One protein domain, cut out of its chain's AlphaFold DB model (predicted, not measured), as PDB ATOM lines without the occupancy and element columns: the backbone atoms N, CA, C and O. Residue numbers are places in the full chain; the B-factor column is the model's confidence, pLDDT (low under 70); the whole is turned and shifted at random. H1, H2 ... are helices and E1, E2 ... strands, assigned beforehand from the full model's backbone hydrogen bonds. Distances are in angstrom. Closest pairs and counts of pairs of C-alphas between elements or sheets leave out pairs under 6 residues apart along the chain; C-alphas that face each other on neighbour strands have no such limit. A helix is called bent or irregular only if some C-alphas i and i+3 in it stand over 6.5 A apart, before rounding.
ATOM      1  N   LYS A   2     174.805 174.732  74.774       19.88
ATOM      2  CA  LYS A   2     175.815 173.820  75.334       19.88
ATOM      3  C   LYS A   2     175.333 173.334  76.706       19.88
ATOM      4  O   LYS A   2     174.907 174.185  77.483       19.88
ATOM      5  N   PRO A   3     175.376 172.024  76.995       27.95
ATOM      6  CA  PRO A   3     175.241 171.512  78.350       27.95
ATOM      7  C   PRO A   3     176.586 171.648  79.074       27.95
ATOM      8  O   PRO A   3     177.632 171.366  78.485       27.95
ATOM      9  N   GLU A   4     176.569 172.067  80.338       25.17
ATOM     10  CA  GLU A   4     177.772 172.192  81.167       25.17
ATOM     11  C   GLU A   4     177.592 171.417  82.483       25.17
ATOM     12  O   GLU A   4     176.484 171.267  82.997       25.17
ATOM     13  N   HIS A   5     178.682 170.808  82.952       24.44
ATOM     14  CA  HIS A   5     178.676 169.688  83.898       24.44
ATOM     15  C   HIS A   5     178.696 170.133  85.372       24.44
ATOM     16  O   HIS A   5     179.322 171.142  85.682       24.44
ATOM     17  N   ALA A   6     178.149 169.301  86.276       24.25
ATOM     18  CA  ALA A   6     178.841 168.733  87.461       24.25
ATOM     19  C   ALA A   6     177.860 168.351  88.589       24.25
ATOM     20  O   ALA A   6     176.996 169.132  88.967       24.25
ATOM     21  N   SER A   7     178.026 167.159  89.163       27.67
ATOM     22  CA  SER A   7     177.206 166.593  90.246       27.67
ATOM     23  C   SER A   7     177.380 167.291  91.607       27.67
ATOM     24  O   SER A   7     178.426 167.872  91.891       27.67
ATOM     25  N   ASN A   8     176.353 167.192  92.461       29.58
ATOM     26  CA  ASN A   8     176.251 167.624  93.872       29.58
ATOM     27  C   ASN A   8     176.546 169.098  94.218       29.58
ATOM     28  O   ASN A   8     176.178 169.542  95.301       29.58
ATOM     29  N   ARG A   9     177.104 169.902  93.305       29.80
ATOM     30  CA  ARG A   9     177.230 171.355  93.503       29.80
ATOM     31  C   ARG A   9     175.927 172.125  93.288       29.80
ATOM     32  O   ARG A   9     175.819 173.213  93.830       29.80
ATOM     33  N   TRP A  10     174.959 171.582  92.543       32.47
ATOM     34  CA  TRP A  10     173.798 172.337  92.041       32.47
ATOM     35  C   TRP A  10     172.887 172.949  93.101       32.47
ATOM     36  O   TRP A  10     172.429 174.071  92.895       32.47
ATOM     37  N   LEU A  11     172.662 172.263  94.229       31.62
ATOM     38  CA  LEU A  11     171.965 172.871  95.363       31.62
ATOM     39  C   LEU A  11     172.801 174.055  95.869       31.62
ATOM     40  O   LEU A  11     172.407 175.200  95.670       31.62
ATOM     41  N   TYR A  12     174.010 173.803  96.387       29.58
ATOM     42  CA  TYR A  12     174.909 174.829  96.941       29.58
ATOM     43  C   TYR A  12     175.242 176.006  96.001       29.58
ATOM     44  O   TYR A  12     175.348 177.135  96.470       29.58
ATOM     45  N   SER A  13     175.383 175.803  94.687       27.11
ATOM     46  CA  SER A  13     175.779 176.867  93.751       27.11
ATOM     47  C   SER A  13     174.661 177.850  93.402       27.11
ATOM     48  O   SER A  13     174.960 178.910  92.861       27.11
ATOM     49  N   ARG A  14     173.391 177.541  93.714       34.06
ATOM     50  CA  ARG A  14     172.312 178.544  93.688       34.06
ATOM     51  C   ARG A  14     172.135 179.280  95.020       34.06
ATOM     52  O   ARG A  14     171.522 180.337  95.013       34.06
ATOM     53  N   TRP A  15     172.730 178.838  96.130       34.88
ATOM     54  CA  TRP A  15     172.683 179.614  97.383       34.88
ATOM     55  C   TRP A  15     173.479 180.923  97.316       34.88
ATOM     56  O   TRP A  15     173.074 181.904  97.929       34.88
ATOM     57  N   ASP A  16     174.543 180.988  96.506       30.91
ATOM     58  CA  ASP A  16     175.215 182.263  96.205       30.91
ATOM     59  C   ASP A  16     174.322 183.212  95.360       30.91
ATOM     60  O   ASP A  16     174.572 184.414  95.343       30.91
ATOM     61  N   LEU A  17     173.268 182.707  94.693       30.19
ATOM     62  CA  LEU A  17     172.227 183.522  94.038       30.19
ATOM     63  C   LEU A  17     171.086 183.895  95.001       30.19
ATOM     64  O   LEU A  17     170.546 184.987  94.884       30.19
ATOM     65  N   LEU A  18     170.781 183.066  96.007       39.16
ATOM     66  CA  LEU A  18     169.777 183.356  97.050       39.16
ATOM     67  C   LEU A  18     170.176 184.495  98.017       39.16
ATOM     68  O   LEU A  18     169.389 184.863  98.882       39.16
ATOM     69  N   ARG A  19     171.378 185.078  97.878       36.38
ATOM     70  CA  ARG A  19     171.741 186.357  98.524       36.38
ATOM     71  C   ARG A  19     171.334 187.600  97.721       36.38
ATOM     72  O   ARG A  19     171.475 188.693  98.260       36.38
ATOM     73  N   ASN A  20     170.860 187.442  96.483       30.19
ATOM     74  CA  ASN A  20     170.479 188.533  95.586       30.19
ATOM     75  C   ASN A  20     169.003 188.402  95.163       30.19
ATOM     76  O   ASN A  20     168.710 187.796  94.136       30.19
ATOM     77  N   ASP A  21     168.108 189.004  95.946       32.38
ATOM     78  CA  ASP A  21     166.796 189.569  95.567       32.38
ATOM     79  C   ASP A  21     165.744 188.731  94.785       32.38
ATOM     80  O   ASP A  21     164.666 189.254  94.504       32.38
ATOM     81  N   GLU A  22     165.963 187.452  94.457       41.75
ATOM     82  CA  GLU A  22     164.914 186.584  93.882       41.75
ATOM     83  C   GLU A  22     164.068 185.912  94.986       41.75
ATOM     84  O   GLU A  22     164.475 184.912  95.583       41.75
ATOM     85  N   GLU A  23     162.864 186.445  95.238       52.66
ATOM     86  CA  GLU A  23     161.852 185.819  96.105       52.66
ATOM     87  C   GLU A  23     161.477 184.414  95.600       52.66
ATOM     88  O   GLU A  23     161.153 184.216  94.425       52.66
ATOM     89  N   TYR A  24     161.482 183.422  96.497       61.62
ATOM     90  CA  TYR A  24     161.105 182.056  96.140       61.62
ATOM     91  C   TYR A  24     159.577 181.888  96.115       61.62
ATOM     92  O   TYR A  24     158.923 181.946  97.158       61.62
ATOM     93  N   ASP A  25     159.002 181.613  94.940       71.25
ATOM     94  CA  ASP A  25     157.577 181.288  94.812       71.25
ATOM     95  C   ASP A  25     157.269 179.874  95.329       71.25
ATOM     96  O   ASP A  25     157.262 178.887  94.593       71.25
ATOM     97  N   PHE A  26     156.944 179.810  96.616       74.94
ATOM     98  CA  PHE A  26     156.472 178.627  97.332       74.94
ATOM     99  C   PHE A  26     155.158 178.020  96.793       74.94
ATOM    100  O   PHE A  26     154.775 176.934  97.230       74.94
ATOM    101  N   THR A  27     154.460 178.679  95.860       76.88
ATOM    102  CA  THR A  27     153.271 178.127  95.183       76.88
ATOM    103  C   THR A  27     153.601 177.377  93.887       76.88
ATOM    104  O   THR A  27     152.747 176.656  93.366       76.88
ATOM    105  N   SER A  28     154.838 177.494  93.392       79.62
ATOM    106  CA  SER A  28     155.328 176.840  92.175       79.62
ATOM    107  C   SER A  28     156.227 175.625  92.476       79.62
ATOM    108  O   SER A  28     156.863 175.573  93.528       79.62
ATOM    109  N   PRO A  29     156.344 174.652  91.547       81.94
ATOM    110  CA  PRO A  29     157.305 173.556  91.675       81.94
ATOM    111  C   PRO A  29     158.766 174.039  91.666       81.94
ATOM    112  O   PRO A  29     159.121 174.960  90.918       81.94
ATOM    113  N   LEU A  30     159.636 173.356  92.421       79.69
ATOM    114  CA  LEU A  30     161.088 173.524  92.337       79.69
ATOM    115  C   LEU A  30     161.573 173.287  90.896       79.69
ATOM    116  O   LEU A  30     161.131 172.360  90.224       79.69
ATOM    117  N   ARG A  31     162.542 174.092  90.443       75.81
ATOM    118  CA  ARG A  31     163.207 173.923  89.138       75.81
ATOM    119  C   ARG A  31     164.631 173.414  89.312       75.81
ATOM    120  O   ARG A  31     165.358 173.932  90.158       75.81
ATOM    121  N   ASN A  32     165.090 172.538  88.424       69.88
ATOM    122  CA  ASN A  32     166.363 171.801  88.519       69.88
ATOM    123  C   ASN A  32     166.442 170.914  89.781       69.88
ATOM    124  O   ASN A  32     167.523 170.701  90.333       69.88
ATOM    125  N   ALA A  33     165.291 170.448  90.266       77.00
ATOM    126  CA  ALA A  33     165.184 169.567  91.422       77.00
ATOM    127  C   ALA A  33     165.310 168.085  91.024       77.00
ATOM    128  O   ALA A  33     165.602 167.752  89.873       77.00
ATOM    129  N   ALA A  34     165.147 167.180  91.990       83.06
ATOM    130  CA  ALA A  34     165.475 165.766  91.821       83.06
ATOM    131  C   ALA A  34     164.739 165.101  90.641       83.06
ATOM    132  O   ALA A  34     165.333 164.255  89.966       83.06
ATOM    133  N   ARG A  35     163.497 165.501  90.327       84.88
ATOM    134  CA  ARG A  35     162.746 164.889  89.217       84.88
ATOM    135  C   ARG A  35     163.301 165.243  87.842       84.88
ATOM    136  O   ARG A  35     163.390 164.374  86.979       84.88
ATOM    137  N   GLU A  36     163.766 166.478  87.654       84.25
ATOM    138  CA  GLU A  36     164.480 166.888  86.433       84.25
ATOM    139  C   GLU A  36     165.821 166.146  86.258       84.25
ATOM    140  O   GLU A  36     166.339 166.046  85.146       84.25
ATOM    141  N   LEU A  37     166.371 165.592  87.345       83.62
ATOM    142  CA  LEU A  37     167.630 164.842  87.375       83.62
ATOM    143  C   LEU A  37     167.444 163.313  87.321       83.62
ATOM    144  O   LEU A  37     168.421 162.576  87.458       83.62
ATOM    145  N   GLY A  38     166.220 162.831  87.077       88.06
ATOM    146  CA  GLY A  38     165.923 161.417  86.816       88.06
ATOM    147  C   GLY A  38     165.337 160.622  87.987       88.06
ATOM    148  O   GLY A  38     165.176 159.410  87.853       88.06
ATOM    149  N   PHE A  39     164.991 161.258  89.110       91.75
ATOM    150  CA  PHE A  39     164.222 160.598  90.170       91.75
ATOM    151  C   PHE A  39     162.722 160.574  89.826       91.75
ATOM    152  O   PHE A  39     162.130 161.609  89.529       91.75
ATOM    153  N   GLU A  40     162.073 159.407  89.902       92.19
ATOM    154  CA  GLU A  40     160.617 159.315  89.682       92.19
ATOM    155  C   GLU A  40     159.815 159.984  90.815       92.19
ATOM    156  O   GLU A  40     158.766 160.573  90.544       92.19
ATOM    157  N   HIS A  41     160.332 159.932  92.050       93.00
ATOM    158  CA  HIS A  41     159.752 160.507  93.268       93.00
ATOM    159  C   HIS A  41     160.833 161.219  94.103       93.00
ATOM    160  O   HIS A  41     161.973 160.750  94.149       93.00
ATOM    161  N   SER A  42     160.491 162.318  94.783       93.62
ATOM    162  CA  SER A  42     161.403 163.041  95.688       93.62
ATOM    163  C   SER A  42     160.739 163.421  97.019       93.62
ATOM    164  O   SER A  42     159.561 163.762  97.062       93.62
ATOM    165  N   TYR A  43     161.503 163.384  98.118       94.12
ATOM    166  CA  TYR A  43     161.128 163.989  99.402       94.12
ATOM    167  C   TYR A  43     162.383 164.568 100.068       94.12
ATOM    168  O   TYR A  43     163.236 163.819 100.543       94.12
ATOM    169  N   MET A  44     162.548 165.891 100.029       89.06
ATOM    170  CA  MET A  44     163.822 166.548 100.348       89.06
ATOM    171  C   MET A  44     163.659 167.967 100.905       89.06
ATOM    172  O   MET A  44     162.674 168.642 100.627       89.06
ATOM    173  N   SER A  45     164.665 168.440 101.638       86.38
ATOM    174  CA  SER A  45     164.874 169.866 101.925       86.38
ATOM    175  C   SER A  45     165.882 170.469 100.936       86.38
ATOM    176  O   SER A  45     166.658 169.748 100.306       86.38
ATOM    177  N   LEU A  46     165.894 171.800 100.791       78.50
ATOM    178  CA  LEU A  46     166.859 172.501  99.924       78.50
ATOM    179  C   LEU A  46     168.220 172.745 100.597       78.50
ATOM    180  O   LEU A  46     169.243 172.814  99.913       78.50
ATOM    181  N   GLY A  47     168.222 172.927 101.921       72.38
ATOM    182  CA  GLY A  47     169.384 173.353 102.709       72.38
ATOM    183  C   GLY A  47     169.812 172.374 103.800       72.38
ATOM    184  O   GLY A  47     170.678 172.724 104.599       72.38
ATOM    185  N   GLY A  48     169.212 171.179 103.861       83.19
ATOM    186  CA  GLY A  48     169.296 170.303 105.030       83.19
ATOM    187  C   GLY A  48     168.501 170.860 106.217       83.19
ATOM    188  O   GLY A  48     167.658 171.741 106.057       83.19
ATOM    189  N   ILE A  49     168.790 170.370 107.425       86.12
ATOM    190  CA  ILE A  49     168.185 170.900 108.662       86.12
ATOM    191  C   ILE A  49     168.809 172.228 109.125       86.12
ATOM    192  O   ILE A  49     168.281 172.881 110.019       86.12
ATOM    193  N   GLN A  50     169.940 172.619 108.530       79.50
ATOM    194  CA  GLN A  50     170.777 173.731 108.975       79.50
ATOM    195  C   GLN A  50     170.430 175.108 108.397       79.50
ATOM    196  O   GLN A  50     170.867 176.103 108.972       79.50
ATOM    197  N   THR A  51     169.707 175.192 107.272       76.44
ATOM    198  CA  THR A  51     169.576 176.453 106.522       76.44
ATOM    199  C   THR A  51     168.181 176.643 105.926       76.44
ATOM    200  O   THR A  51     167.652 175.747 105.272       76.44
ATOM    201  N   ALA A  52     167.630 177.849 106.090       76.94
ATOM    202  CA  ALA A  52     166.330 178.258 105.562       76.94
ATOM    203  C   ALA A  52     166.294 178.332 104.019       76.94
ATOM    204  O   ALA A  52     167.164 178.992 103.461       76.94
ATOM    205  N   PRO A  53     165.286 177.778 103.318       80.00
ATOM    206  CA  PRO A  53     163.965 177.473 103.850       80.00
ATOM    207  C   PRO A  53     163.921 176.175 104.656       80.00
ATOM    208  O   PRO A  53     164.253 175.101 104.156       80.00
ATOM    209  N   TYR A  54     163.446 176.291 105.898       84.38
ATOM    210  CA  TYR A  54     163.182 175.173 106.799       84.38
ATOM    211  C   TYR A  54     161.866 174.516 106.361       84.38
ATOM    212  O   TYR A  54     160.787 174.758 106.909       84.38
ATOM    213  N   ALA A  55     161.960 173.778 105.258       86.19
ATOM    214  CA  ALA A  55     160.845 173.276 104.475       86.19
ATOM    215  C   ALA A  55     161.179 171.909 103.872       86.19
ATOM    216  O   ALA A  55     162.321 171.649 103.483       86.19
ATOM    217  N   MET A  56     160.155 171.069 103.737       88.81
ATOM    218  CA  MET A  56     160.216 169.847 102.942       88.81
ATOM    219  C   MET A  56     159.474 170.051 101.627       88.81
ATOM    220  O   MET A  56     158.444 170.723 101.578       88.81
ATOM    221  N   PHE A  57     159.992 169.433 100.574       89.81
ATOM    222  CA  PHE A  57     159.397 169.384  99.251       89.81
ATOM    223  C   PHE A  57     159.190 167.921  98.871       89.81
ATOM    224  O   PHE A  57     160.116 167.115  98.971       89.81
ATOM    225  N   GLU A  58     157.975 167.585  98.456       92.75
ATOM    226  CA  GLU A  58     157.586 166.282  97.939       92.75
ATOM    227  C   GLU A  58     157.274 166.421  96.455       92.75
ATOM    228  O   GLU A  58     156.438 167.233  96.069       92.75
ATOM    229  N   ASP A  59     157.941 165.631  95.617       91.75
ATOM    230  CA  ASP A  59     157.755 165.667  94.167       91.75
ATOM    231  C   ASP A  59     157.931 167.065  93.555       91.75
ATOM    232  O   ASP A  59     157.247 167.445  92.604       91.75
ATOM    233  N   ASP A  60     158.898 167.799  94.110       87.75
ATOM    234  CA  ASP A  60     159.247 169.187  93.804       87.75
ATOM    235  C   ASP A  60     158.168 170.218  94.214       87.75
ATOM    236  O   ASP A  60     158.335 171.410  93.974       87.75
ATOM    237  N   ILE A  61     157.098 169.796  94.897       88.06
ATOM    238  CA  ILE A  61     156.054 170.654  95.474       88.06
ATOM    239  C   ILE A  61     156.296 170.843  96.972       88.06
ATOM    240  O   ILE A  61     156.687 169.917  97.678       88.06
ATOM    241  N   LEU A  62     156.038 172.040  97.487       87.00
ATOM    242  CA  LEU A  62     156.135 172.334  98.913       87.00
ATOM    243  C   LEU A  62     155.171 171.481  99.756       87.00
ATOM    244  O   LEU A  62     153.982 171.378  99.455       87.00
ATOM    245  N   VAL A  63     155.670 170.922 100.856       89.50
ATOM    246  CA  VAL A  63     154.855 170.196 101.836       89.50
ATOM    247  C   VAL A  63     154.238 171.195 102.816       89.50
ATOM    248  O   VAL A  63     154.949 171.843 103.582       89.50
ATOM    249  N   GLY A  64     152.908 171.296 102.814       86.00
ATOM    250  CA  GLY A  64     152.148 172.198 103.684       86.00
ATOM    251  C   GLY A  64     151.478 173.343 102.919       86.00
ATOM    252  O   GLY A  64     151.302 173.275 101.705       86.00
ATOM    253  N   ASP A  65     151.059 174.386 103.639       82.81
ATOM    254  CA  ASP A  65     150.401 175.561 103.056       82.81
ATOM    255  C   ASP A  65     151.401 176.727 102.916       82.81
ATOM    256  O   ASP A  65     151.861 177.235 103.944       82.81
ATOM    257  N   PRO A  66     151.719 177.198 101.692       74.00
ATOM    258  CA  PRO A  66     152.649 178.311 101.468       74.00
ATOM    259  C   PRO A  66     152.187 179.640 102.089       74.00
ATOM    260  O   PRO A  66     152.979 180.567 102.215       74.00
ATOM    261  N   ARG A  67     150.921 179.757 102.511       75.75
ATOM    262  CA  ARG A  67     150.392 180.952 103.194       75.75
ATOM    263  C   ARG A  67     150.701 180.982 104.692       75.75
ATOM    264  O   ARG A  67     150.421 181.986 105.341       75.75
ATOM    265  N   GLY A  68     151.219 179.886 105.249       73.88
ATOM    266  CA  GLY A  68     151.543 179.754 106.672       73.88
ATOM    267  C   GLY A  68     153.014 179.989 107.020       73.88
ATOM    268  O   GLY A  68     153.401 179.685 108.144       73.88
ATOM    269  N   VAL A  69     153.837 180.462 106.078       78.06
ATOM    270  CA  VAL A  69     155.279 180.672 106.285       78.06
ATOM    271  C   VAL A  69     155.544 181.548 107.515       78.06
ATOM    272  O   VAL A  69     154.938 182.605 107.687       78.06
ATOM    273  N   VAL A  70     156.478 181.105 108.355       79.69
ATOM    274  CA  VAL A  70     156.972 181.832 109.530       79.69
ATOM    275  C   VAL A  70     158.402 182.282 109.256       79.69
ATOM    276  O   VAL A  70     159.233 181.479 108.836       79.69
ATOM    277  N   GLU A  71     158.712 183.549 109.515       79.25
ATOM    278  CA  GLU A  71     160.093 184.037 109.510       79.25
ATOM    279  C   GLU A  71     160.726 183.901 110.894       79.25
ATOM    280  O   GLU A  71     160.168 184.338 111.902       79.25
ATOM    281  N   TYR A  72     161.928 183.331 110.930       74.25
ATOM    282  CA  TYR A  72     162.800 183.365 112.095       74.25
ATOM    283  C   TYR A  72     163.963 184.320 111.822       74.25
ATOM    284  O   TYR A  72     164.561 184.290 110.748       74.25
ATOM    285  N   HIS A  73     164.288 185.169 112.801       74.00
ATOM    286  CA  HIS A  73     165.383 186.149 112.713       74.00
ATOM    287  C   HIS A  73     166.544 185.851 113.679       74.00
ATOM    288  O   HIS A  73     167.532 186.580 113.685       74.00
ATOM    289  N   ASN A  74     166.415 184.815 114.516       75.81
ATOM    290  CA  ASN A  74     167.400 184.384 115.507       75.81
ATOM    291  C   ASN A  74     167.357 182.857 115.682       75.81
ATOM    292  O   ASN A  74     166.367 182.213 115.322       75.81
ATOM    293  N   TYR A  75     168.394 182.296 116.320       82.62
ATOM    294  CA  TYR A  75     168.348 180.924 116.836       82.62
ATOM    295  C   TYR A  75     167.094 180.735 117.696       82.62
ATOM    296  O   TYR A  75     166.840 181.535 118.599       82.62
ATOM    297  N   THR A  76     166.305 179.705 117.392       85.62
ATOM    298  CA  THR A  76     165.023 179.463 118.059       85.62
ATOM    299  C   THR A  76     164.852 177.986 118.385       85.62
ATOM    300  O   THR A  76     165.011 177.123 117.522       85.62
ATOM    301  N   GLU A  77     164.479 177.712 119.633       89.75
ATOM    302  CA  GLU A  77     164.072 176.392 120.107       89.75
ATOM    303  C   GLU A  77     162.550 176.283 120.023       89.75
ATOM    304  O   GLU A  77     161.828 177.109 120.587       89.75
ATOM    305  N   VAL A  78     162.053 175.274 119.310       89.12
ATOM    306  CA  VAL A  78     160.621 175.040 119.090       89.12
ATOM    307  C   VAL A  78     160.256 173.668 119.669       89.12
ATOM    308  O   VAL A  78     160.441 172.644 119.001       89.12
ATOM    309  N   PRO A  79     159.768 173.606 120.924       91.62
ATOM    310  CA  PRO A  79     159.323 172.359 121.537       91.62
ATOM    311  C   PRO A  79     158.166 171.725 120.762       91.62
ATOM    312  O   PRO A  79     157.228 172.409 120.353       91.62
ATOM    313  N   ASN A  80     158.204 170.404 120.612       91.94
ATOM    314  CA  ASN A  80     157.148 169.616 119.986       91.94
ATOM    315  C   ASN A  80     156.946 168.271 120.702       91.94
ATOM    316  O   ASN A  80     157.550 167.986 121.736       91.94
ATOM    317  N   SER A  81     156.057 167.437 120.160       91.62
ATOM    318  CA  SER A  81     155.672 166.158 120.776       91.62
ATOM    319  C   SER A  81     156.814 165.138 120.908       91.62
ATOM    320  O   SER A  81     156.709 164.233 121.734       91.62
ATOM    321  N   ASN A  82     157.901 165.290 120.141       93.88
ATOM    322  CA  ASN A  82     159.050 164.384 120.135       93.88
ATOM    323  C   ASN A  82     160.373 165.100 120.468       93.88
ATOM    324  O   ASN A  82     161.438 164.672 120.026       93.88
ATOM    325  N   GLY A  83     160.330 166.197 121.231       93.50
ATOM    326  CA  GLY A  83     161.522 166.899 121.718       93.50
ATOM    327  C   GLY A  83     161.539 168.373 121.346       93.50
ATOM    328  O   GLY A  83     160.561 169.083 121.568       93.50
ATOM    329  N   VAL A  84     162.672 168.843 120.825       92.62
ATOM    330  CA  VAL A  84     162.888 170.249 120.472       92.62
ATOM    331  C   VAL A  84     163.430 170.329 119.049       92.62
ATOM    332  O   VAL A  84     164.507 169.814 118.753       92.62
ATOM    333  N   SER A  85     162.673 170.990 118.177       90.06
ATOM    334  CA  SER A  85     163.125 171.404 116.850       90.06
ATOM    335  C   SER A  85     164.012 172.637 117.002       90.06
ATOM    336  O   SER A  85     163.664 173.572 117.725       90.06
ATOM    337  N   LEU A  86     165.167 172.632 116.342       88.12
ATOM    338  CA  LEU A  86     166.110 173.748 116.347       88.12
ATOM    339  C   LEU A  86     166.091 174.472 114.999       88.12
ATOM    340  O   LEU A  86     166.174 173.836 113.945       88.12
ATOM    341  N   ILE A  87     166.006 175.802 115.069       84.69
ATOM    342  CA  ILE A  87     166.126 176.737 113.947       84.69
ATOM    343  C   ILE A  87     167.465 177.472 114.074       84.69
ATOM    344  O   ILE A  87     167.719 178.122 115.090       84.69
ATOM    345  N   GLY A  88     168.306 177.402 113.040       75.38
ATOM    346  CA  GLY A  88     169.665 177.950 113.061       75.38
ATOM    347  C   GLY A  88     170.602 177.214 114.031       75.38
ATOM    348  O   GLY A  88     170.273 176.158 114.566       75.38
ATOM    349  N   THR A  89     171.794 177.770 114.268       69.25
ATOM    350  CA  THR A  89     172.808 177.192 115.179       69.25
ATOM    351  C   THR A  89     173.070 178.101 116.387       69.25
ATOM    352  O   THR A  89     173.256 179.301 116.155       69.25
ATOM    353  N   PRO A  90     173.200 177.575 117.625       61.06
ATOM    354  CA  PRO A  90     173.513 178.379 118.815       61.06
ATOM    355  C   PRO A  90     174.789 179.221 118.676       61.06
ATOM    356  O   PRO A  90     174.877 180.326 119.198       61.06
ATOM    357  N   GLU A  91     175.784 178.715 117.941       58.41
ATOM    358  CA  GLU A  91     177.089 179.356 117.749       58.41
ATOM    359  C   GLU A  91     177.082 180.449 116.665       58.41
ATOM    360  O   GLU A  91     178.135 181.007 116.357       58.41
ATOM    361  N   GLY A  92     175.931 180.717 116.036       51.88
ATOM    362  CA  GLY A  92     175.764 181.792 115.054       51.88
ATOM    363  C   GLY A  92     176.521 181.634 113.733       51.88
ATOM    364  O   GLY A  92     176.707 182.609 113.008       51.88
ATOM    365  N   ARG A  93     176.998 180.422 113.420       50.56
ATOM    366  CA  ARG A  93     177.850 180.158 112.245       50.56
ATOM    367  C   ARG A  93     177.068 179.905 110.957       50.56
ATOM    368  O   ARG A  93     177.648 179.975 109.878       50.56
ATOM    369  N   ILE A  94     175.782 179.579 111.072       55.62
ATOM    370  CA  ILE A  94     174.857 179.358 109.956       55.62
ATOM    371  C   ILE A  94     173.662 180.298 110.155       55.62
ATOM    372  O   ILE A  94     173.308 180.608 111.293       55.62
ATOM    373  N   ALA A  95     173.118 180.820 109.051       51.97
ATOM    374  CA  ALA A  95     172.285 182.020 109.017       51.97
ATOM    375  C   ALA A  95     171.170 182.053 110.082       51.97
ATOM    376  O   ALA A  95     170.290 181.196 110.118       51.97
ATOM    377  N   PHE A  96     171.190 183.108 110.902       55.00
ATOM    378  CA  PHE A  96     170.162 183.405 111.906       55.00
ATOM    379  C   PHE A  96     168.790 183.741 111.308       55.00
ATOM    380  O   PHE A  96     167.791 183.688 112.019       55.00
ATOM    381  N   TRP A  97     168.747 184.120 110.027       62.22
ATOM    382  CA  TRP A  97     167.536 184.553 109.342       62.22
ATOM    383  C   TRP A  97     167.065 183.533 108.309       62.22
ATOM    384  O   TRP A  97     167.858 183.043 107.502       62.22
ATOM    385  N   GLY A  98     165.755 183.296 108.297       71.38
ATOM    386  CA  GLY A  98     165.046 182.817 107.123       71.38
ATOM    387  C   GLY A  98     163.707 182.151 107.426       71.38
ATOM    388  O   GLY A  98     163.285 181.994 108.573       71.38
ATOM    389  N   VAL A  99     163.029 181.780 106.344       77.69
ATOM    390  CA  VAL A  99     161.664 181.251 106.346       77.69
ATOM    391  C   VAL A  99     161.582 179.779 106.765       77.69
ATOM    392  O   VAL A  99     162.462 178.971 106.460       77.69
ATOM    393  N   ALA A 100     160.482 179.418 107.416       82.88
ATOM    394  CA  ALA A 100     160.135 178.066 107.826       82.88
ATOM    395  C   ALA A 100     158.664 177.756 107.537       82.88
ATOM    396  O   ALA A 100     157.805 178.639 107.584       82.88
ATOM    397  N   MET A 101     158.369 176.483 107.283       84.00
ATOM    398  CA  MET A 101     156.997 176.019 107.077       84.00
ATOM    399  C   MET A 101     156.306 175.641 108.394       84.00
ATOM    400  O   MET A 101     156.968 175.157 109.318       84.00
ATOM    401  N   PRO A 102     154.965 175.767 108.482       76.38
ATOM    402  CA  PRO A 102     154.188 175.145 109.547       76.38
ATOM    403  C   PRO A 102     154.510 173.653 109.660       76.38
ATOM    404  O   PRO A 102     154.436 172.924 108.673       76.38
ATOM    405  N   GLY A 103     154.839 173.200 110.869       78.69
ATOM    406  CA  GLY A 103     155.208 171.805 111.119       78.69
ATOM    407  C   GLY A 103     156.669 171.455 110.822       78.69
ATOM    408  O   GLY A 103     156.988 170.273 110.749       78.69
ATOM    409  N   TRP A 104     157.570 172.435 110.668       87.50
ATOM    410  CA  TRP A 104     159.006 172.150 110.657       87.50
ATOM    411  C   TRP A 104     159.502 171.634 112.021       87.50
ATOM    412  O   TRP A 104     159.538 172.349 113.028       87.50
ATOM    413  N   GLU A 105     159.947 170.382 112.030       91.00
ATOM    414  CA  GLU A 105     160.421 169.646 113.196       91.00
ATOM    415  C   GLU A 105     161.743 168.954 112.831       91.00
ATOM    416  O   GLU A 105     161.749 167.810 112.376       91.00
ATOM    417  N   SER A 106     162.881 169.644 112.989       90.38
ATOM    418  CA  SER A 106     164.197 169.110 112.588       90.38
ATOM    419  C   SER A 106     164.557 167.801 113.309       90.38
ATOM    420  O   SER A 106     165.203 166.934 112.722       90.38
ATOM    421  N   ASN A 107     164.022 167.602 114.516       93.88
ATOM    422  CA  ASN A 107     164.114 166.367 115.293       93.88
ATOM    423  C   ASN A 107     163.276 165.189 114.761       93.88
ATOM    424  O   ASN A 107     163.545 164.049 115.125       93.88
ATOM    425  N   ASN A 108     162.287 165.419 113.890       94.19
ATOM    426  CA  ASN A 108     161.485 164.355 113.266       94.19
ATOM    427  C   ASN A 108     161.926 164.018 111.829       94.19
ATOM    428  O   ASN A 108     161.376 163.098 111.220       94.19
ATOM    429  N   TYR A 109     162.949 164.695 111.296       93.62
ATOM    430  CA  TYR A 109     163.407 164.550 109.909       93.62
ATOM    431  C   TYR A 109     163.726 163.093 109.526       93.62
ATOM    432  O   TYR A 109     163.247 162.596 108.505       93.62
ATOM    433  N   GLY A 110     164.460 162.365 110.377       94.12
ATOM    434  CA  GLY A 110     164.790 160.954 110.153       94.12
ATOM    435  C   GLY A 110     163.570 160.025 110.112       94.12
ATOM    436  O   GLY A 110     163.530 159.081 109.320       94.12
ATOM    437  N   LEU A 111     162.546 160.312 110.926       95.44
ATOM    438  CA  LEU A 111     161.282 159.567 110.928       95.44
ATOM    439  C   LEU A 111     160.490 159.822 109.641       95.44
ATOM    440  O   LEU A 111     159.928 158.882 109.078       95.44
ATOM    441  N   TRP A 112     160.480 161.063 109.144       95.00
ATOM    442  CA  TRP A 112     159.837 161.404 107.874       95.00
ATOM    443  C   TRP A 112     160.506 160.703 106.690       95.00
ATOM    444  O   TRP A 112     159.807 160.080 105.890       95.00
ATOM    445  N   LEU A 113     161.842 160.737 106.600       95.75
ATOM    446  CA  LEU A 113     162.581 160.034 105.545       95.75
ATOM    447  C   LEU A 113     162.288 158.529 105.549       95.75
ATOM    448  O   LEU A 113     162.023 157.947 104.495       95.75
ATOM    449  N   LEU A 114     162.324 157.891 106.724       97.25
ATOM    450  CA  LEU A 114     162.079 156.455 106.841       97.25
ATOM    451  C   LEU A 114     160.631 156.101 106.472       97.25
ATOM    452  O   LEU A 114     160.425 155.203 105.659       97.25
ATOM    453  N   GLY A 115     159.643 156.850 106.970       97.31
ATOM    454  CA  GLY A 115     158.233 156.636 106.627       97.31
ATOM    455  C   GLY A 115     157.933 156.850 105.138       97.31
ATOM    456  O   GLY A 115     157.182 156.080 104.540       97.31
ATOM    457  N   LYS A 116     158.564 157.845 104.497       97.25
ATOM    458  CA  LYS A 116     158.480 158.045 103.039       97.25
ATOM    459  C   LYS A 116     159.152 156.917 102.259       97.25
ATOM    460  O   LYS A 116     158.623 156.498 101.234       97.25
ATOM    461  N   THR A 117     160.259 156.380 102.767       97.31
ATOM    462  CA  THR A 117     160.944 155.225 102.168       97.31
ATOM    463  C   THR A 117     160.090 153.957 102.255       97.31
ATOM    464  O   THR A 117     159.942 153.253 101.260       97.31
ATOM    465  N   GLU A 118     159.464 153.687 103.405       98.00
ATOM    466  CA  GLU A 118     158.516 152.577 103.574       98.00
ATOM    467  C   GLU A 118     157.312 152.721 102.625       98.00
ATOM    468  O   GLU A 118     157.000 151.783 101.891       98.00
ATOM    469  N   ALA A 119     156.708 153.913 102.549       97.81
ATOM    470  CA  ALA A 119     155.587 154.189 101.649       97.81
ATOM    471  C   ALA A 119     155.957 154.080 100.155       97.81
ATOM    472  O   ALA A 119     155.132 153.644  99.347       97.81
ATOM    473  N   PHE A 120     157.185 154.453  99.775       97.25
ATOM    474  CA  PHE A 120     157.710 154.235  98.426       97.25
ATOM    475  C   PHE A 120     157.843 152.738  98.116       97.25
ATOM    476  O   PHE A 120     157.374 152.299  97.069       97.25
ATOM    477  N   LEU A 121     158.426 151.947  99.026       97.38
ATOM    478  CA  LEU A 121     158.582 150.499  98.846       97.38
ATOM    479  C   LEU A 121     157.225 149.791  98.708       97.38
ATOM    480  O   LEU A 121     157.072 148.939  97.834       97.38
ATOM    481  N   ASP A 122     156.234 150.168  99.520       97.81
ATOM    482  CA  ASP A 122     154.877 149.609  99.441       97.81
ATOM    483  C   ASP A 122     154.189 149.946  98.111       97.81
ATOM    484  O   ASP A 122     153.589 149.072  97.484       97.81
ATOM    485  N   ARG A 123     154.320 151.195  97.639       96.94
ATOM    486  CA  ARG A 123     153.792 151.620  96.333       96.94
ATOM    487  C   ARG A 123     154.489 150.900  95.179       96.94
ATOM    488  O   ARG A 123     153.821 150.396  94.284       96.94
ATOM    489  N   HIS A 124     155.817 150.796  95.219       95.19
ATOM    490  CA  HIS A 124     156.610 150.104  94.199       95.19
ATOM    491  C   HIS A 124     156.214 148.627  94.072       95.19
ATOM    492  O   HIS A 124     156.030 148.127  92.965       95.19
ATOM    493  N   LEU A 125     156.009 147.939  95.200       96.62
ATOM    494  CA  LEU A 125     155.532 146.553  95.226       96.62
ATOM    495  C   LEU A 125     154.081 146.390  94.750       96.62
ATOM    496  O   LEU A 125     153.742 145.335  94.214       96.62
ATOM    497  N   ALA A 126     153.225 147.395  94.934       97.19
ATOM    498  CA  ALA A 126     151.853 147.368  94.434       97.19
ATOM    499  C   ALA A 126     151.782 147.619  92.916       97.19
ATOM    500  O   ALA A 126     151.111 146.876  92.199       97.19
ATOM    501  N   ASP A 127     152.492 148.640  92.433       96.56
ATOM    502  CA  ASP A 127     152.346 149.157  91.070       96.56
ATOM    503  C   ASP A 127     153.311 148.494  90.070       96.56
ATOM    504  O   ASP A 127     152.958 148.275  88.908       96.56
ATOM    505  N   ARG A 128     154.551 148.198  90.494       94.94
ATOM    506  CA  ARG A 128     155.669 147.767  89.628       94.94
ATOM    507  C   ARG A 128     156.542 146.660  90.272       94.94
ATOM    508  O   ARG A 128     157.768 146.759  90.239       94.94
ATOM    509  N   PRO A 129     155.968 145.560  90.811       91.75
ATOM    510  CA  PRO A 129     156.683 144.574  91.644       91.75
ATOM    511  C   PRO A 129     157.863 143.839  90.989       91.75
ATOM    512  O   PRO A 129     158.638 143.198  91.697       91.75
ATOM    513  N   LEU A 130     157.980 143.865  89.658       92.44
ATOM    514  CA  LEU A 130     159.077 143.229  88.917       92.44
ATOM    515  C   LEU A 130     160.184 144.210  88.508       92.44
ATOM    516  O   LEU A 130     161.255 143.767  88.092       92.44
ATOM    517  N   ASP A 131     159.939 145.517  88.611       94.38
ATOM    518  CA  ASP A 131     160.919 146.526  88.229       94.38
ATOM    519  C   ASP A 131     161.938 146.719  89.369       94.38
ATOM    520  O   ASP A 131     161.577 146.649  90.548       94.38
ATOM    521  N   PRO A 132     163.223 146.974  89.067       94.00
ATOM    522  CA  PRO A 132     164.189 147.366  90.083       94.00
ATOM    523  C   PRO A 132     163.901 148.791  90.575       94.00
ATOM    524  O   PRO A 132     163.487 149.653  89.799       94.00
ATOM    525  N   PHE A 133     164.187 149.063  91.847       95.38
ATOM    526  CA  PHE A 133     164.147 150.411  92.417       95.38
ATOM    527  C   PHE A 133     165.552 150.923  92.756       95.38
ATOM    528  O   PHE A 133     166.487 150.149  92.973       95.38
ATOM    529  N   PHE A 134     165.681 152.243  92.864       95.62
ATOM    530  CA  PHE A 134     166.851 152.924  93.409       95.62
ATOM    531  C   PHE A 134     166.388 153.942  94.455       95.62
ATOM    532  O   PHE A 134     165.485 154.731  94.191       95.62
ATOM    533  N   ILE A 135     166.997 153.915  95.642       96.56
ATOM    534  CA  ILE A 135     166.690 154.824  96.753       96.56
ATOM    535  C   ILE A 135     167.989 155.510  97.168       96.56
ATOM    536  O   ILE A 135     168.969 154.845  97.499       96.56
ATOM    537  N   HIS A 136     167.978 156.842  97.185       96.19
ATOM    538  CA  HIS A 136     169.066 157.661  97.708       96.19
ATOM    539  C   HIS A 136     168.614 158.290  99.032       96.19
ATOM    540  O   HIS A 136     167.949 159.323  99.047       96.19
ATOM    541  N   PHE A 137     168.921 157.616 100.142       96.19
ATOM    542  CA  PHE A 137     168.527 158.042 101.485       96.19
ATOM    543  C   PHE A 137     169.618 158.927 102.102       96.19
ATOM    544  O   PHE A 137     170.702 158.443 102.426       96.19
ATOM    545  N   CYS A 138     169.338 160.219 102.279       94.38
ATOM    546  CA  CYS A 138     170.270 161.182 102.873       94.38
ATOM    547  C   CYS A 138     169.804 161.575 104.278       94.38
ATOM    548  O   CYS A 138     168.974 162.473 104.418       94.38
ATOM    549  N   SER A 139     170.330 160.906 105.309       94.12
ATOM    550  CA  SER A 139     170.033 161.253 106.704       94.12
ATOM    551  C   SER A 139     170.474 162.681 107.042       94.12
ATOM    552  O   SER A 139     171.487 163.165 106.536       94.12
ATOM    553  N   GLN A 140     169.745 163.337 107.945       92.44
ATOM    554  CA  GLN A 140     170.182 164.577 108.587       92.44
ATOM    555  C   GLN A 140     171.252 164.340 109.664       92.44
ATOM    556  O   GLN A 140     171.965 165.264 110.057       92.44
ATOM    557  N   ALA A 141     171.335 163.116 110.190       91.62
ATOM    558  CA  ALA A 141     172.169 162.801 111.333       91.62
ATOM    559  C   ALA A 141     173.645 162.596 110.930       91.62
ATOM    560  O   ALA A 141     173.939 161.937 109.940       91.62
ATOM    561  N   ALA A 142     174.636 163.111 111.663       91.19
ATOM    562  CA  ALA A 142     174.580 163.948 112.869       91.19
ATOM    563  C   ALA A 142     175.002 165.402 112.567       91.19
ATOM    564  O   ALA A 142     175.911 165.943 113.201       91.19
ATOM    565  N   HIS A 143     174.394 166.021 111.547       89.12
ATOM    566  CA  HIS A 143     174.668 167.414 111.191       89.12
ATOM    567  C   HIS A 143     174.118 168.384 112.252       89.12
ATOM    568  O   HIS A 143     173.180 168.072 112.983       89.12
ATOM    569  N   THR A 144     174.688 169.587 112.331       86.00
ATOM    570  CA  THR A 144     174.099 170.683 113.112       86.00
ATOM    571  C   THR A 144     172.824 171.219 112.438       86.00
ATOM    572  O   THR A 144     172.735 171.151 111.211       86.00
ATOM    573  N   PRO A 145     171.876 171.814 113.187       87.50
ATOM    574  CA  PRO A 145     171.822 171.874 114.648       87.50
ATOM    575  C   PRO A 145     171.456 170.517 115.266       87.50
ATOM    576  O   PRO A 145     170.536 169.841 114.806       87.50
ATOM    577  N   HIS A 146     172.170 170.124 116.326       91.81
ATOM    578  CA  HIS A 146     171.989 168.809 116.942       91.81
ATOM    579  C   HIS A 146     170.664 168.742 117.710       91.81
ATOM    580  O   HIS A 146     170.577 169.170 118.859       91.81
ATOM    581  N   SER A 147     169.640 168.216 117.047       93.31
ATOM    582  CA  SER A 147     168.246 168.194 117.488       93.31
ATOM    583  C   SER A 147     167.729 166.749 117.531       93.31
ATOM    584  O   SER A 147     166.887 166.376 116.723       93.31
ATOM    585  N   PRO A 148     168.254 165.882 118.418       96.31
ATOM    586  CA  PRO A 148     167.809 164.494 118.494       96.31
ATOM    587  C   PRO A 148     166.334 164.395 118.933       96.31
ATOM    588  O   PRO A 148     165.907 165.146 119.818       96.31
ATOM    589  N   PRO A 149     165.549 163.450 118.387       97.06
ATOM    590  CA  PRO A 149     164.215 163.153 118.898       97.06
ATOM    591  C   PRO A 149     164.264 162.563 120.314       97.06
ATOM    592  O   PRO A 149     165.235 161.911 120.697       97.06
ATOM    593  N   LEU A 150     163.180 162.697 121.083       97.88
ATOM    594  CA  LEU A 150     163.019 161.974 122.354       97.88
ATOM    595  C   LEU A 150     163.025 160.459 122.124       97.88
ATOM    596  O   LEU A 150     163.653 159.725 122.889       97.88
ATOM    597  N   ALA A 151     162.363 159.994 121.061       97.19
ATOM    598  CA  ALA A 151     162.388 158.602 120.635       97.19
ATOM    599  C   ALA A 151     162.300 158.441 119.109       97.19
ATOM    600  O   ALA A 151     161.638 159.212 118.411       97.19
ATOM    601  N   PHE A 152     162.904 157.368 118.602       97.38
ATOM    602  CA  PHE A 152     162.822 156.933 117.213       97.38
ATOM    603  C   PHE A 152     162.147 155.555 117.153       97.38
ATOM    604  O   PHE A 152     162.663 154.576 117.688       97.38
ATOM    605  N   ARG A 153     160.950 155.467 116.551       94.56
ATOM    606  CA  ARG A 153     160.113 154.240 116.503       94.56
ATOM    607  C   ARG A 153     159.888 153.569 117.878       94.56
ATOM    608  O   ARG A 153     159.727 152.357 117.964       94.56
ATOM    609  N   GLY A 154     159.843 154.364 118.950       94.06
ATOM    610  CA  GLY A 154     159.640 153.901 120.330       94.06
ATOM    611  C   GLY A 154     160.922 153.588 121.112       94.06
ATOM    612  O   GLY A 154     160.860 153.488 122.335       94.06
ATOM    613  N   GLU A 155     162.079 153.510 120.451       97.12
ATOM    614  CA  GLU A 155     163.386 153.447 121.114       97.12
ATOM    615  C   GLU A 155     163.783 154.863 121.571       97.12
ATOM    616  O   GLU A 155     163.796 155.771 120.738       97.12
ATOM    617  N   PRO A 156     164.086 155.116 122.859       97.69
ATOM    618  CA  PRO A 156     164.498 156.448 123.313       97.69
ATOM    619  C   PRO A 156     165.844 156.865 122.703       97.69
ATOM    620  O   PRO A 156     166.733 156.020 122.609       97.69
ATOM    621  N   VAL A 157     166.014 158.150 122.366       98.00
ATOM    622  CA  VAL A 157     167.207 158.689 121.677       98.00
ATOM    623  C   VAL A 157     167.849 159.866 122.422       98.00
ATOM    624  O   VAL A 157     168.996 159.745 122.842       98.00
ATOM    625  N   ALA A 158     167.150 160.985 122.630       96.69
ATOM    626  CA  ALA A 158     167.724 162.140 123.326       96.69
ATOM    627  C   ALA A 158     168.102 161.817 124.787       96.69
ATOM    628  O   ALA A 158     167.323 161.222 125.535       96.69
ATOM    629  N   GLY A 159     169.301 162.237 125.203       95.06
ATOM    630  CA  GLY A 159     169.854 161.997 126.537       95.06
ATOM    631  C   GLY A 159     170.322 160.559 126.787       95.06
ATOM    632  O   GLY A 159     170.483 160.166 127.944       95.06
ATOM    633  N   LYS A 160     170.509 159.748 125.737       95.88
ATOM    634  CA  LYS A 160     170.953 158.343 125.852       95.88
ATOM    635  C   LYS A 160     172.466 158.203 125.791       95.88
ATOM    636  O   LYS A 160     173.012 157.216 126.285       95.88
ATOM    637  N   THR A 161     173.128 159.185 125.201       93.31
ATOM    638  CA  THR A 161     174.578 159.319 125.127       93.31
ATOM    639  C   THR A 161     175.035 160.561 125.906       93.31
ATOM    640  O   THR A 161     174.267 161.180 126.642       93.31
ATOM    641  N   VAL A 162     176.314 160.922 125.787       92.00
ATOM    642  CA  VAL A 162     176.912 162.055 126.513       92.00
ATOM    643  C   VAL A 162     176.758 163.409 125.803       92.00
ATOM    644  O   VAL A 162     177.188 164.424 126.349       92.00
ATOM    645  N   SER A 163     176.179 163.464 124.596       92.69
ATOM    646  CA  SER A 163     175.910 164.724 123.886       92.69
ATOM    647  C   SER A 163     174.783 164.584 122.857       92.69
ATOM    648  O   SER A 163     174.621 163.532 122.248       92.69
ATOM    649  N   ALA A 164     174.068 165.677 122.565       92.62
ATOM    650  CA  ALA A 164     173.017 165.691 121.538       92.62
ATOM    651  C   ALA A 164     173.525 165.285 120.135       92.62
ATOM    652  O   ALA A 164     172.776 164.729 119.336       92.62
ATOM    653  N   HIS A 165     174.809 165.521 119.840       93.00
ATOM    654  CA  HIS A 165     175.452 165.030 118.618       93.00
ATOM    655  C   HIS A 165     175.525 163.499 118.593       93.00
ATOM    656  O   HIS A 165     175.182 162.878 117.591       93.00
ATOM    657  N   LEU A 166     175.950 162.881 119.698       95.00
ATOM    658  CA  LEU A 166     176.048 161.426 119.811       95.00
ATOM    659  C   LEU A 166     174.671 160.756 119.921       95.00
ATOM    660  O   LEU A 166     174.511 159.641 119.430       95.00
ATOM    661  N   ASP A 167     173.660 161.453 120.445       96.56
ATOM    662  CA  ASP A 167     172.265 161.007 120.371       96.56
ATOM    663  C   ASP A 167     171.789 160.953 118.910       96.56
ATOM    664  O   ASP A 167     171.154 159.982 118.515       96.56
ATOM    665  N   MET A 168     172.163 161.920 118.061       96.12
ATOM    666  CA  MET A 168     171.893 161.828 116.617       96.12
ATOM    667  C   MET A 168     172.715 160.732 115.921       96.12
ATOM    668  O   MET A 168     172.218 160.101 114.993       96.12
ATOM    669  N   VAL A 169     173.942 160.432 116.365       95.81
ATOM    670  CA  VAL A 169     174.680 159.249 115.866       95.81
ATOM    671  C   VAL A 169     173.949 157.950 116.242       95.81
ATOM    672  O   VAL A 169     173.884 157.029 115.430       95.81
ATOM    673  N   HIS A 170     173.340 157.882 117.428       97.38
ATOM    674  CA  HIS A 170     172.465 156.770 117.807       97.38
ATOM    675  C   HIS A 170     171.169 156.741 116.977       97.38
ATOM    676  O   HIS A 170     170.746 155.668 116.548       97.38
ATOM    677  N   GLU A 171     170.574 157.899 116.677       98.00
ATOM    678  CA  GLU A 171     169.430 158.014 115.765       98.00
ATOM    679  C   GLU A 171     169.760 157.462 114.369       98.00
ATOM    680  O   GLU A 171     168.959 156.723 113.803       98.00
ATOM    681  N   LEU A 172     170.950 157.757 113.829       97.75
ATOM    682  CA  LEU A 172     171.407 157.245 112.533       97.75
ATOM    683  C   LEU A 172     171.467 155.708 112.506       97.75
ATOM    684  O   LEU A 172     171.027 155.098 111.532       97.75
ATOM    685  N   ASP A 173     171.961 155.077 113.573       98.06
ATOM    686  CA  ASP A 173     171.966 153.612 113.706       98.06
ATOM    687  C   ASP A 173     170.535 153.041 113.704       98.06
ATOM    688  O   ASP A 173     170.243 152.074 112.997       98.06
ATOM    689  N   LEU A 174     169.598 153.704 114.391       98.38
ATOM    690  CA  LEU A 174     168.177 153.332 114.387       98.38
ATOM    691  C   LEU A 174     167.487 153.581 113.032       98.38
ATOM    692  O   LEU A 174     166.626 152.789 112.639       98.38
ATOM    693  N   GLN A 175     167.877 154.619 112.284       98.19
ATOM    694  CA  GLN A 175     167.434 154.834 110.900       98.19
ATOM    695  C   GLN A 175     167.923 153.693 109.990       98.19
ATOM    696  O   GLN A 175     167.126 153.124 109.241       98.19
ATOM    697  N   VAL A 176     169.202 153.307 110.085       98.06
ATOM    698  CA  VAL A 176     169.781 152.192 109.310       98.06
ATOM    699  C   VAL A 176     169.120 150.860 109.675       98.06
ATOM    700  O   VAL A 176     168.728 150.116 108.774       98.06
ATOM    701  N   LYS A 177     168.917 150.579 110.970       97.81
ATOM    702  CA  LYS A 177     168.126 149.434 111.454       97.81
ATOM    703  C   LYS A 177     166.735 149.426 110.817       97.81
ATOM    704  O   LYS A 177     166.349 148.423 110.225       97.81
ATOM    705  N   GLY A 178     166.025 150.555 110.866       97.69
ATOM    706  CA  GLY A 178     164.690 150.703 110.288       97.69
ATOM    707  C   GLY A 178     164.641 150.452 108.777       97.69
ATOM    708  O   GLY A 178     163.725 149.782 108.309       97.69
ATOM    709  N   LEU A 179     165.637 150.912 108.013       97.56
ATOM    710  CA  LEU A 179     165.752 150.630 106.575       97.56
ATOM    711  C   LEU A 179     165.977 149.137 106.289       97.56
ATOM    712  O   LEU A 179     165.355 148.579 105.385       97.56
ATOM    713  N   VAL A 180     166.842 148.477 107.064       97.38
ATOM    714  CA  VAL A 180     167.112 147.036 106.924       97.38
ATOM    715  C   VAL A 180     165.872 146.211 107.285       97.38
ATOM    716  O   VAL A 180     165.501 145.318 106.525       97.38
ATOM    717  N   GLU A 181     165.190 146.542 108.384       97.56
ATOM    718  CA  GLU A 181     163.925 145.914 108.794       97.56
ATOM    719  C   GLU A 181     162.814 146.138 107.752       97.56
ATOM    720  O   GLU A 181     162.093 145.202 107.411       97.56
ATOM    721  N   ALA A 182     162.705 147.345 107.184       97.88
ATOM    722  CA  ALA A 182     161.725 147.668 106.148       97.88
ATOM    723  C   ALA A 182     161.926 146.859 104.855       97.88
ATOM    724  O   ALA A 182     160.939 146.460 104.229       97.88
ATOM    725  N   LEU A 183     163.179 146.601 104.464       97.62
ATOM    726  CA  LEU A 183     163.519 145.743 103.325       97.62
ATOM    727  C   LEU A 183     163.287 144.254 103.632       97.62
ATOM    728  O   LEU A 183     162.825 143.523 102.757       97.62
ATOM    729  N   ASP A 184     163.596 143.789 104.844       97.12
ATOM    730  CA  ASP A 184     163.468 142.373 105.221       97.12
ATOM    731  C   ASP A 184     162.004 141.943 105.405       97.12
ATOM    732  O   ASP A 184     161.580 140.918 104.865       97.12
ATOM    733  N   ALA A 185     161.193 142.791 106.049       97.75
ATOM    734  CA  ALA A 185     159.750 142.596 106.209       97.75
ATOM    735  C   ALA A 185     158.997 142.513 104.866       97.75
ATOM    736  O   ALA A 185     157.922 141.924 104.789       97.75
ATOM    737  N   ARG A 186     159.582 143.078 103.800       97.19
ATOM    738  CA  ARG A 186     159.087 143.032 102.414       97.19
ATOM    739  C   ARG A 186     159.771 141.956 101.561       97.19
ATOM    740  O   ARG A 186     159.520 141.869 100.364       97.19
ATOM    741  N   HIS A 187     160.651 141.153 102.161       95.31
ATOM    742  CA  HIS A 187     161.488 140.130 101.519       95.31
ATOM    743  C   HIS A 187     162.429 140.653 100.415       95.31
ATOM    744  O   HIS A 187     162.988 139.874  99.642       95.31
ATOM    745  N   LEU A 188     162.662 141.969 100.378       95.62
ATOM    746  CA  LEU A 188     163.506 142.655  99.400       95.62
ATOM    747  C   LEU A 188     164.990 142.647  99.778       95.62
ATOM    748  O   LEU A 188     165.831 142.657  98.880       95.62
ATOM    749  N   LEU A 189     165.325 142.576 101.074       94.12
ATOM    750  CA  LEU A 189     166.699 142.737 101.578       94.12
ATOM    751  C   LEU A 189     167.727 141.854 100.854       94.12
ATOM    752  O   LEU A 189     168.825 142.309 100.547       94.12
ATOM    753  N   ARG A 190     167.373 140.605 100.522       92.19
ATOM    754  CA  ARG A 190     168.284 139.705  99.797       92.19
ATOM    755  C   ARG A 190     168.546 140.163  98.361       92.19
ATOM    756  O   ARG A 190     169.676 140.059  97.894       92.19
ATOM    757  N   SER A 191     167.537 140.664  97.655       91.38
ATOM    758  CA  SER A 191     167.670 141.176  96.283       91.38
ATOM    759  C   SER A 191     168.261 142.589  96.199       91.38
ATOM    760  O   SER A 191     168.668 143.002  95.116       91.38
ATOM    761  N   THR A 192     168.344 143.323  97.311       94.38
ATOM    762  CA  THR A 192     168.805 144.719  97.347       94.38
ATOM    763  C   THR A 192     170.307 144.828  97.629       94.38
ATOM    764  O   THR A 192     170.837 144.178  98.529       94.38
ATOM    765  N   ILE A 193     170.996 145.692  96.878       94.00
ATOM    766  CA  ILE A 193     172.344 146.166  97.217       94.00
ATOM    767  C   ILE A 193     172.176 147.365  98.155       94.00
ATOM    768  O   ILE A 193     171.625 148.388  97.754       94.00
TER     769      ILE A 193
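What this domain is: This is residues 2 to 193 of the 742 residues of the protein "Macro domain-containing protein" of Emiliania huxleyi (UniProt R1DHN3). Little of this domain is regular structure: two long helices, H2 and H3, run side by side, with hairpin E2-E3 near H2's first residues and long loops around. E1 and E4 form another antiparallel pair; residues 2 to 9 and 16 to 23 stick out. The 192 printed residues include H1, E1, E2, E3, E4, H2, H3 in order, mixed in class, with 65 residues in named elements. The whole is compact, radius of gyration of the C-alphas 17.6 A, spanning 52 by 48 by 31 A.

How they stand to each other: E2, residues 76 to 80, and E3, residues 83 to 87, form an antiparallel hairpin; N 78 and O 85 are 2.8 A apart, within hydrogen-bond range. The closest C-alphas of E3 and H2, residues 106 to 127, are Ser 85 and Ser 106, 5.0 A apart. H2 touches H3, residues 164 to 184, with residues 110 to 118 alone, at a shallow tilt of 9 degrees, the same way; the closest C-alphas are Glu 118 and Ala 182, 6.4 A. E1, residues 70 to 72, and E4, residues 98 to 100, are antiparallel; N 100 and O 70 are 2.8 A apart, within hydrogen-bond range. H1, residues 10 to 15, is apart from H2 and H3. O i to N i+4 pairs are within range throughout H3, 16 of 18 in H2 and 0 of 2 in H1, which has 2 of 3 O i to N i+3 pairs.

Where its parts are: H2, 31.6 A long, is irregular, C-alphas 107 and 110 being 7.5 A apart; it begins at C-alpha 106 (164.197, 169.110, 112.588). H3, 30.0 A, ends at C-alpha 184 (163.468, 142.373, 105.221).

The domain as a whole: The printed part has no cut; links H1 to E1 and H2 to H3 are long. pLDDT is under 70 at residues 2 to 24, 32 and 89 to 97.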